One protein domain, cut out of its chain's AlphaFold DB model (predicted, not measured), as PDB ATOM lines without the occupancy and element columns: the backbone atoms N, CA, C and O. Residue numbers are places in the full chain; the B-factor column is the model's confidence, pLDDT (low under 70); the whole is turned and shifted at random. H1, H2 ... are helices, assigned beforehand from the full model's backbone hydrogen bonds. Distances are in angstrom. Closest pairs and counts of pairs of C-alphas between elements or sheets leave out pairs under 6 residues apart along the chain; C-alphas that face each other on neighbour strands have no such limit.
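Overview. This is residues 261 to 337 of the 453 residues of the protein "DUF1553 domain-containing protein" of Planctomycetaceae bacterium (UniProt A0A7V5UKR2). What does one see first? Little regular structure: a backbone wound in wide loops, with two short helices, H1 and H2, set into it. The loop between them, residues 280 to 313, has C-alphas 3 to 19 A from the mean of all C-alphas. How ordered is it? The printed part has 77 residues, 9 of them in named elements; it is all helix, with no named strand. It is only just compact, close to loose, with a radius of gyration of the C-alphas of 13.5 A and spans of 33 by 31 by 27 A.

Arrangement. Do the helices meet? H1, residues 276 to 279, and H2, residues 314 to 318, are apart. How are their backbones? In H2 every O i to N i+4 pair is within hydrogen-bond range; H1 is too short for such a pair, and its 1 O i to N i+3 pair is within range.

Along the chain. Where does H1 begin? It begins at C-alpha 276, (182.125, 110.076, 182.109), and measures 5.7 A. Where does H2 end? It measures 6.1 A and ends at C-alpha 318, (189.326, 115.742, 167.620).

Size, cuts and confidence. How far does it reach? The two C-alphas farthest apart, of Asp 264 and Pro 282, are 35.4 A apart. Is anything broken or uncertain? The printed part has no cut, the link from H1 to H2 is long, and no printed residue is under 70 in pLDDT.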
ATOM      1  N   LEU A 261     177.472 131.956 172.798       97.00
ATOM      2  CA  LEU A 261     178.838 132.262 173.227       97.00
ATOM      3  C   LEU A 261     178.889 133.352 174.308       97.00
ATOM      4  O   LEU A 261     178.576 134.519 174.053       97.00
ATOM      5  N   ARG A 262     179.436 133.000 175.472       95.31
ATOM      6  CA  ARG A 262     179.769 133.958 176.531       95.31
ATOM      7  C   ARG A 262     181.166 134.536 176.348       95.31
ATOM      8  O   ARG A 262     182.153 133.807 176.234       95.31
ATOM      9  N   ARG A 263     181.252 135.870 176.356       94.31
ATOM     10  CA  ARG A 263     182.486 136.631 176.077       94.31
ATOM     11  C   ARG A 263     183.187 137.177 177.321       94.31
ATOM     12  O   ARG A 263     184.186 137.878 177.182       94.31
ATOM     13  N   ASP A 264     182.691 136.847 178.510       91.56
ATOM     14  CA  ASP A 264     183.248 137.319 179.778       91.56
ATOM     15  C   ASP A 264     184.720 136.902 179.926       91.56
ATOM     16  O   ASP A 264     185.076 135.734 179.716       91.56
ATOM     17  N   VAL A 265     185.578 137.861 180.287       91.62
ATOM     18  CA  VAL A 265     187.023 137.660 180.460       91.62
ATOM     19  C   VAL A 265     187.365 137.469 181.937       91.62
ATOM     20  O   VAL A 265     186.846 138.181 182.791       91.62
ATOM     21  N   GLY A 266     188.265 136.528 182.236       87.94
ATOM     22  CA  GLY A 266     188.681 136.191 183.603       87.94
ATOM     23  C   GLY A 266     187.855 135.059 184.224       87.94
ATOM     24  O   GLY A 266     187.187 134.310 183.519       87.94
ATOM     25  N   GLY A 267     187.912 134.907 185.546       86.88
ATOM     26  CA  GLY A 267     187.200 133.846 186.269       86.88
ATOM     27  C   GLY A 267     187.799 132.443 186.096       86.88
ATOM     28  O   GLY A 267     188.759 132.241 185.350       86.88
ATOM     29  N   ARG A 268     187.230 131.464 186.812       87.44
ATOM     30  CA  ARG A 268     187.708 130.074 186.791       87.44
ATOM     31  C   ARG A 268     187.460 129.383 185.448       87.44
ATOM     32  O   ARG A 268     186.578 129.783 184.684       87.44
ATOM     33  N   SER A 269     188.211 128.313 185.196       90.75
ATOM     34  CA  SER A 269     187.916 127.378 184.110       90.75
ATOM     35  C   SER A 269     186.542 126.726 184.282       90.75
ATOM     36  O   SER A 269     186.028 126.620 185.402       90.75
ATOM     37  N   VAL A 270     185.971 126.287 183.162       92.44
ATOM     38  CA  VAL A 270     184.667 125.627 183.094       92.44
ATOM     39  C   VAL A 270     184.777 124.175 182.651       92.44
ATOM     40  O   VAL A 270     185.715 123.792 181.951       92.44
ATOM     41  N   TYR A 271     183.786 123.388 183.046       91.50
ATOM     42  CA  TYR A 271     183.684 121.958 182.790       91.50
ATOM     43  C   TYR A 271     182.463 121.688 181.892       91.50
ATOM     44  O   TYR A 271     181.392 121.350 182.400       91.50
ATOM     45  N   PRO A 272     182.569 121.878 180.562       90.75
ATOM     46  CA  PRO A 272     181.481 121.551 179.637       90.75
ATOM     47  C   PRO A 272     181.175 120.041 179.644       90.75
ATOM     48  O   PRO A 272     181.975 119.260 180.170       90.75
ATOM     49  N   PRO A 273     180.044 119.597 179.065       88.19
ATOM     50  CA  PRO A 273     179.744 118.177 178.901       88.19
ATOM     51  C   PRO A 273     180.924 117.383 178.322       88.19
ATOM     52  O   PRO A 273     181.608 117.826 177.395       88.19
ATOM     53  N   ALA A 274     181.169 116.206 178.894       88.00
ATOM     54  CA  ALA A 274     182.183 115.260 178.448       88.00
ATOM     55  C   ALA A 274     181.788 113.846 178.912       88.00
ATOM     56  O   ALA A 274     181.263 113.713 180.012       88.00
ATOM     57  N   PRO A 275     182.027 112.786 178.123       86.94
ATOM     58  CA  PRO A 275     181.693 111.424 178.531       86.94
ATOM     59  C   PRO A 275     182.389 110.989 179.830       86.94
ATOM     60  O   PRO A 275     183.607 111.102 179.955       86.94
ATOM     61  N   GLU A 276     181.627 110.425 180.770       86.12
ATOM     62  CA  GLU A 276     182.125 110.076 182.109       86.12
ATOM     63  C   GLU A 276     183.300 109.084 182.082       86.12
ATOM     64  O   GLU A 276     184.243 109.212 182.865       86.12
ATOM     65  N   PHE A 277     183.290 108.134 181.137       86.81
ATOM     66  CA  PHE A 277     184.316 107.089 181.028       86.81
ATOM     67  C   PHE A 277     185.742 107.641 180.854       86.81
ATOM     68  O   PHE A 277     186.707 106.967 181.206       86.81
ATOM     69  N   LEU A 278     185.893 108.871 180.346       86.38
ATOM     70  CA  LEU A 278     187.192 109.529 180.164       86.38
ATOM     71  C   LEU A 278     187.883 109.852 181.487       86.38
ATOM     72  O   LEU A 278     189.106 109.966 181.552       86.38
ATOM     73  N   PHE A 279     187.097 110.001 182.549       86.31
ATOM     74  CA  PHE A 279     187.577 110.360 183.877       86.31
ATOM     75  C   PHE A 279     187.741 109.141 184.787       86.31
ATOM     76  O   PHE A 279     188.050 109.293 185.967       86.31
ATOM     77  N   GLN A 280     187.577 107.936 184.241       85.69
ATOM     78  CA  GLN A 280     187.735 106.659 184.930       85.69
ATOM     79  C   GLN A 280     188.933 105.879 184.357       85.69
ATOM     80  O   GLN A 280     189.462 106.197 183.290       85.69
ATOM     81  N   ARG A 281     189.398 104.849 185.074       82.25
ATOM     82  CA  ARG A 281     190.437 103.939 184.557       82.25
ATOM     83  C   ARG A 281     189.866 103.086 183.413       82.25
ATOM     84  O   ARG A 281     188.723 102.653 183.529       82.25
ATOM     85  N   PRO A 282     190.636 102.783 182.348       83.38
ATOM     86  CA  PRO A 282     192.052 103.109 182.134       83.38
ATOM     87  C   PRO A 282     192.306 104.438 181.397       83.38
ATOM     88  O   PRO A 282     193.466 104.790 181.205       83.38
ATOM     89  N   ALA A 283     191.266 105.168 180.970       80.56
ATOM     90  CA  ALA A 283     191.417 106.419 180.212       80.56
ATOM     91  C   ALA A 283     192.122 107.519 181.027       80.56
ATOM     92  O   ALA A 283     192.939 108.275 180.505       80.56
ATOM     93  N   SER A 284     191.851 107.562 182.330       80.62
ATOM     94  CA  SER A 284     192.572 108.360 183.318       80.62
ATOM     95  C   SER A 284     193.381 107.456 184.256       80.62
ATOM     96  O   SER A 284     192.965 106.345 184.580       80.62
ATOM     97  N   TYR A 285     194.515 107.954 184.766       77.94
ATOM     98  CA  TYR A 285     195.356 107.248 185.752       77.94
ATOM     99  C   TYR A 285     194.598 106.896 187.054       77.94
ATOM    100  O   TYR A 285     194.852 105.882 187.713       77.94
ATOM    101  N   GLY A 286     193.605 107.709 187.401       78.75
ATOM    102  CA  GLY A 286     192.706 107.498 188.531       78.75
ATOM    103  C   GLY A 286     191.351 108.162 188.293       78.75
ATOM    104  O   GLY A 286     191.223 108.938 187.339       78.75
ATOM    105  N   PRO A 287     190.344 107.862 189.127       80.38
ATOM    106  CA  PRO A 287     189.054 108.531 189.056       80.38
ATOM    107  C   PRO A 287     189.241 110.044 189.220       80.38
ATOM    108  O   PRO A 287     189.949 110.499 190.119       80.38
ATOM    109  N   LYS A 288     188.632 110.825 188.329       83.06
ATOM    110  CA  LYS A 288     188.623 112.290 188.378       83.06
ATOM    111  C   LYS A 288     187.181 112.775 188.412       83.06
ATOM    112  O   LYS A 288     186.343 112.293 187.659       83.06
ATOM    113  N   THR A 289     186.887 113.752 189.259       83.88
ATOM    114  CA  THR A 289     185.566 114.386 189.274       83.88
ATOM    115  C   THR A 289     185.492 115.428 188.164       83.88
ATOM    116  O   THR A 289     186.262 116.388 188.157       83.88
ATOM    117  N   TRP A 290     184.553 115.252 187.238       87.19
ATOM    118  CA  TRP A 290     184.215 116.248 186.225       87.19
ATOM    119  C   TRP A 290     182.818 116.802 186.511       87.19
ATOM    120  O   TRP A 290     181.806 116.311 186.014       87.19
ATOM    121  N   ALA A 291     182.758 117.793 187.401       85.19
ATOM    122  CA  ALA A 291     181.505 118.425 187.792       85.19
ATOM    123  C   ALA A 291     181.077 119.420 186.710       85.19
ATOM    124  O   ALA A 291     181.651 120.501 186.611       85.19
ATOM    125  N   TYR A 292     180.089 119.042 185.898       85.50
ATOM    126  CA  TYR A 292     179.643 119.877 184.788       85.50
ATOM    127  C   TYR A 292     179.188 121.262 185.247       85.50
ATOM    128  O   TYR A 292     178.373 121.395 186.165       85.50
ATOM    129  N   ASP A 293     179.658 122.282 184.541       84.94
ATOM    130  CA  ASP A 293     179.167 123.642 184.691       84.94
ATOM    131  C   ASP A 293     177.782 123.806 184.058       84.94
ATOM    132  O   ASP A 293     177.473 123.205 183.030       84.94
ATOM    133  N   ARG A 294     176.938 124.626 184.692       80.50
ATOM    134  CA  ARG A 294     175.541 124.860 184.295       80.50
ATOM    135  C   ARG A 294     175.266 126.354 184.114       80.50
ATOM    136  O   ARG A 294     176.160 127.190 184.244       80.50
ATOM    137  N   ASP A 295     174.019 126.679 183.782       81.50
ATOM    138  CA  ASP A 295     173.496 128.052 183.747       81.50
ATOM    139  C   ASP A 295     174.260 128.975 182.781       81.50
ATOM    140  O   ASP A 295     174.542 130.145 183.046       81.50
ATOM    141  N   GLY A 296     174.634 128.412 181.630       86.12
ATOM    142  CA  GLY A 296     175.311 129.107 180.540       86.12
ATOM    143  C   GLY A 296     176.828 129.195 180.697       86.12
ATOM    144  O   GLY A 296     177.500 129.659 179.777       86.12
ATOM    145  N   GLN A 297     177.400 128.741 181.816       89.44
ATOM    146  CA  GLN A 297     178.857 128.666 181.989       89.44
ATOM    147  C   GLN A 297     179.499 127.637 181.045       89.44
ATOM    148  O   GLN A 297     180.651 127.805 180.648       89.44
ATOM    149  N   GLN A 298     178.753 126.624 180.601       89.19
ATOM    150  CA  GLN A 298     179.223 125.669 179.597       89.19
ATOM    151  C   GLN A 298     179.431 126.291 178.202       89.19
ATOM    152  O   GLN A 298     180.107 125.693 177.374       89.19
ATOM    153  N   TYR A 299     178.907 127.499 177.941       93.81
ATOM    154  CA  TYR A 299     179.067 128.213 176.664       93.81
ATOM    155  C   TYR A 299     180.179 129.272 176.681       93.81
ATOM    156  O   TYR A 299     180.199 130.189 175.848       93.81
ATOM    157  N   ARG A 300     181.088 129.224 177.660       95.38
ATOM    158  CA  ARG A 300     182.264 130.099 177.645       95.38
ATOM    159  C   ARG A 300     183.192 129.728 176.496       95.38
ATOM    160  O   ARG A 300     183.190 128.603 176.010       95.38
ATOM    161  N   ARG A 301     184.023 130.692 176.094       96.00
ATOM    162  CA  ARG A 301     185.078 130.462 175.100       96.00
ATOM    163  C   ARG A 301     185.919 129.239 175.460       96.00
ATOM    164  O   ARG A 301     186.288 129.090 176.626       96.00
ATOM    165  N   ALA A 302     186.315 128.454 174.463       95.12
ATOM    166  CA  ALA A 302     187.031 127.194 174.670       95.12
ATOM    167  C   ALA A 302     188.366 127.361 175.419       95.12
ATOM    168  O   ALA A 302     188.845 126.435 176.064       95.12
ATOM    169  N   ILE A 303     188.952 128.564 175.397       93.88
ATOM    170  CA  ILE A 303     190.148 128.908 176.185       93.88
ATOM    171  C   ILE A 303     189.936 128.787 177.706       93.88
ATOM    172  O   ILE A 303     190.910 128.708 178.449       93.88
ATOM    173  N   TYR A 304     188.683 128.799 178.173       94.31
ATOM    174  CA  TYR A 304     188.318 128.587 179.574       94.31
ATOM    175  C   TYR A 304     187.959 127.132 179.875       94.31
ATOM    176  O   TYR A 304     187.754 126.811 181.044       94.31
ATOM    177  N   THR A 305     187.891 126.253 178.875       92.94
ATOM    178  CA  THR A 305     187.621 124.831 179.090       92.94
ATOM    179  C   THR A 305     188.760 124.219 179.890       92.94
ATOM    180  O   THR A 305     189.929 124.272 179.499       92.94
ATOM    181  N   PHE A 306     188.422 123.654 181.047       90.25
ATOM    182  CA  PHE A 306     189.385 122.947 181.870       90.25
ATOM    183  C   PHE A 306     189.932 121.734 181.106       90.25
ATOM    184  O   PHE A 306     189.231 121.111 180.312       90.25
ATOM    185  N   ARG A 307     191.190 121.369 181.352       86.38
ATOM    186  CA  ARG A 307     191.772 120.140 180.807       86.38
ATOM    187  C   ARG A 307     192.680 119.484 181.830       86.38
ATOM    188  O   ARG A 307     193.491 120.156 182.467       86.38
ATOM    189  N   PHE A 308     192.594 118.164 181.937       83.25
ATOM    190  CA  PHE A 308     193.648 117.395 182.586       83.25
ATOM    191  C   PHE A 308     194.758 117.131 181.570       83.25
ATOM    192  O   PHE A 308     194.475 116.888 180.401       83.25
ATOM    193  N   ARG A 309     196.021 117.126 182.012       79.12
ATOM    194  CA  ARG A 309     197.169 116.860 181.124       79.12
ATOM    195  C   ARG A 309     197.026 115.541 180.352       79.12
ATOM    196  O   ARG A 309     197.384 115.493 179.188       79.12
ATOM    197  N   SER A 310     196.497 114.500 180.997       78.12
ATOM    198  CA  SER A 310     196.310 113.171 180.401       78.12
ATOM    199  C   SER A 310     194.929 112.949 179.773       78.12
ATOM    200  O   SER A 310     194.726 111.931 179.126       78.12
ATOM    201  N   VAL A 311     193.968 113.851 180.001       82.44
ATOM    202  CA  VAL A 311     192.581 113.719 179.521       82.44
ATOM    203  C   VAL A 311     192.127 115.081 178.983       82.44
ATOM    204  O   VAL A 311     191.548 115.881 179.732       82.44
ATOM    205  N   PRO A 312     192.456 115.406 177.720       83.38
ATOM    206  CA  PRO A 312     191.965 116.617 177.073       83.38
ATOM    207  C   PRO A 312     190.455 116.522 176.802       83.38
ATOM    208  O   PRO A 312     189.886 115.434 176.734       83.38
ATOM    209  N   HIS A 313     189.795 117.670 176.623       89.19
ATOM    210  CA  HIS A 313     188.382 117.703 176.226       89.19
ATOM    211  C   HIS A 313     188.233 117.100 174.809       89.19
ATOM    212  O   HIS A 313     188.906 117.585 173.892       89.19
ATOM    213  N   PRO A 314     187.409 116.052 174.599       89.44
ATOM    214  CA  PRO A 314     187.438 115.267 173.357       89.44
ATOM    215  C   PRO A 314     187.150 116.056 172.078       89.44
ATOM    216  O   PRO A 314     187.871 115.855 171.103       89.44
ATOM    217  N   PRO A 315     186.166 116.977 172.047       91.50
ATOM    218  CA  PRO A 315     185.944 117.831 170.883       91.50
ATOM    219  C   PRO A 315     187.186 118.640 170.512       91.50
ATOM    220  O   PRO A 315     187.555 118.693 169.344       91.50
ATOM    221  N   LEU A 316     187.900 119.201 171.493       93.81
ATOM    222  CA  LEU A 316     189.138 119.927 171.210       93.81
ATOM    223  C   LEU A 316     190.220 118.995 170.651       93.81
ATOM    224  O   LEU A 316     190.885 119.338 169.674       93.81
ATOM    225  N   GLN A 317     190.365 117.801 171.228       91.75
ATOM    226  CA  GLN A 317     191.314 116.795 170.752       91.75
ATOM    227  C   GLN A 317     191.017 116.353 169.310       91.75
ATOM    228  O   GLN A 317     191.941 116.264 168.504       91.75
ATOM    229  N   ALA A 318     189.745 116.131 168.965       93.12
ATOM    230  CA  ALA A 318     189.326 115.742 167.620       93.12
ATOM    231  C   ALA A 318     189.692 116.793 166.557       93.12
ATOM    232  O   ALA A 318     189.949 116.442 165.408       93.12
ATOM    233  N   PHE A 319     189.769 118.069 166.944       95.00
ATOM    234  CA  PHE A 319     190.162 119.193 166.090       95.00
ATOM    235  C   PHE A 319     191.641 119.606 166.251       95.00
ATOM    236  O   PHE A 319     191.996 120.773 166.043       95.00
ATOM    237  N   ASP A 320     192.513 118.647 166.576       93.75
ATOM    238  CA  ASP A 320     193.974 118.799 166.669       93.75
ATOM    239  C   ASP A 320     194.448 119.745 167.797       93.75
ATOM    240  O   ASP A 320     195.477 120.427 167.683       93.75
ATOM    241  N   ALA A 321     193.712 119.836 168.913       93.06
ATOM    242  CA  ALA A 321     194.218 120.556 170.080       93.06
ATOM    243  C   ALA A 321     195.471 119.886 170.670       93.06
ATOM    244  O   ALA A 321     195.454 118.680 170.924       93.06
ATOM    245  N   PRO A 322     196.556 120.642 170.938       89.94
ATOM    246  CA  PRO A 322     197.753 120.093 171.560       89.94
ATOM    247  C   PRO A 322     197.447 119.466 172.923       89.94
ATOM    248  O   PRO A 322     196.812 120.103 173.772       89.94
ATOM    249  N   SER A 323     197.988 118.269 173.172       82.25
ATOM    250  CA  SER A 323     197.822 117.533 174.438       82.25
ATOM    251  C   SER A 323     198.366 118.293 175.656       82.25
ATOM    252  O   SER A 323     197.952 118.056 176.787       82.25
ATOM    253  N   GLY A 324     199.276 119.251 175.441       79.94
ATOM    254  CA  GLY A 324     199.965 119.977 176.510       79.94
ATOM    255  C   GLY A 324     201.137 119.201 177.116       79.94
ATOM    256  O   GLY A 324     201.699 119.634 178.120       79.94
ATOM    257  N   GLU A 325     201.517 118.070 176.519       81.62
ATOM    258  CA  GLU A 325     202.683 117.283 176.931       81.62
ATOM    259  C   GLU A 325     203.995 117.856 176.398       81.62
ATOM    260  O   GLU A 325     205.021 117.758 177.072       81.62
ATOM    261  N   PHE A 326     203.938 118.493 175.227       83.88
ATOM    262  CA  PHE A 326     205.067 119.102 174.533       83.88
ATOM    263  C   PHE A 326     204.729 120.534 174.112       83.88
ATOM    264  O   PHE A 326     203.560 120.907 173.992       83.88
ATOM    265  N   SER A 327     205.762 121.344 173.873       87.69
ATOM    266  CA  SER A 327     205.579 122.673 173.288       87.69
ATOM    267  C   SER A 327     205.206 122.542 171.813       87.69
ATOM    268  O   SER A 327     205.870 121.827 171.065       87.69
ATOM    269  N   THR A 328     204.150 123.230 171.385       89.06
ATOM    270  CA  THR A 328     203.649 123.174 170.005       89.06
ATOM    271  C   THR A 328     203.671 124.572 169.403       89.06
ATOM    272  O   THR A 328     202.799 125.390 169.680       89.06
ATOM    273  N   VAL A 329     204.686 124.856 168.584       89.38
ATOM    274  CA  VAL A 329     204.827 126.149 167.886       89.38
ATOM    275  C   VAL A 329     203.973 126.192 166.614       89.38
ATOM    276  O   VAL A 329     203.384 127.222 166.280       89.38
ATOM    277  N   ARG A 330     203.867 125.056 165.923       88.94
ATOM    278  CA  ARG A 330     203.039 124.865 164.732       88.94
ATOM    279  C   ARG A 330     202.072 123.718 164.987       88.94
ATOM    280  O   ARG A 330     202.496 122.612 165.304       88.94
ATOM    281  N   ARG A 331     200.773 123.997 164.886       89.00
ATOM    282  CA  ARG A 331     199.728 122.991 165.095       89.00
ATOM    283  C   ARG A 331     199.501 122.221 163.792       89.00
ATOM    284  O   ARG A 331     199.413 122.867 162.744       89.00
ATOM    285  N   PRO A 332     199.410 120.881 163.832       86.88
ATOM    286  CA  PRO A 332     198.934 120.134 162.679       86.88
ATOM    287  C   PRO A 332     197.475 120.513 162.400       86.88
ATOM    288  O   PRO A 332     196.731 120.865 163.317       86.88
ATOM    289  N   ARG A 333     197.075 120.450 161.132       90.25
ATOM    290  CA  ARG A 333     195.679 120.606 160.724       90.25
ATOM    291  C   ARG A 333     195.287 119.399 159.902       90.25
ATOM    292  O   ARG A 333     195.795 119.210 158.800       90.25
ATOM    293  N   THR A 334     194.403 118.591 160.459       92.00
ATOM    294  CA  THR A 334     193.783 117.471 159.768       92.00
ATOM    295  C   THR A 334     192.334 117.816 159.447       92.00
ATOM    296  O   THR A 334     191.699 118.574 160.184       92.00
ATOM    297  N   ASN A 335     191.842 117.274 158.332       90.56
ATOM    298  CA  ASN A 335     190.437 117.293 157.941       90.56
ATOM    299  C   ASN A 335     189.999 115.835 157.811       90.56
ATOM    300  O   ASN A 335     190.355 115.164 156.842       90.56
ATOM    301  N   THR A 336     189.307 115.314 158.822       93.00
ATOM    302  CA  THR A 336     188.935 113.892 158.883       93.00
ATOM    303  C   THR A 336     187.419 113.709 158.919       93.00
ATOM    304  O   THR A 336     186.712 114.545 159.485       93.00
ATOM    305  N   PRO A 337     186.879 112.588 158.403       93.62
ATOM    306  CA  PRO A 337     185.455 112.281 158.551       93.62
ATOM    307  C   PRO A 337     184.991 112.247 160.017       93.62
ATOM    308  O   PRO A 337     183.846 112.581 160.309       93.62
TER     309      PRO A 337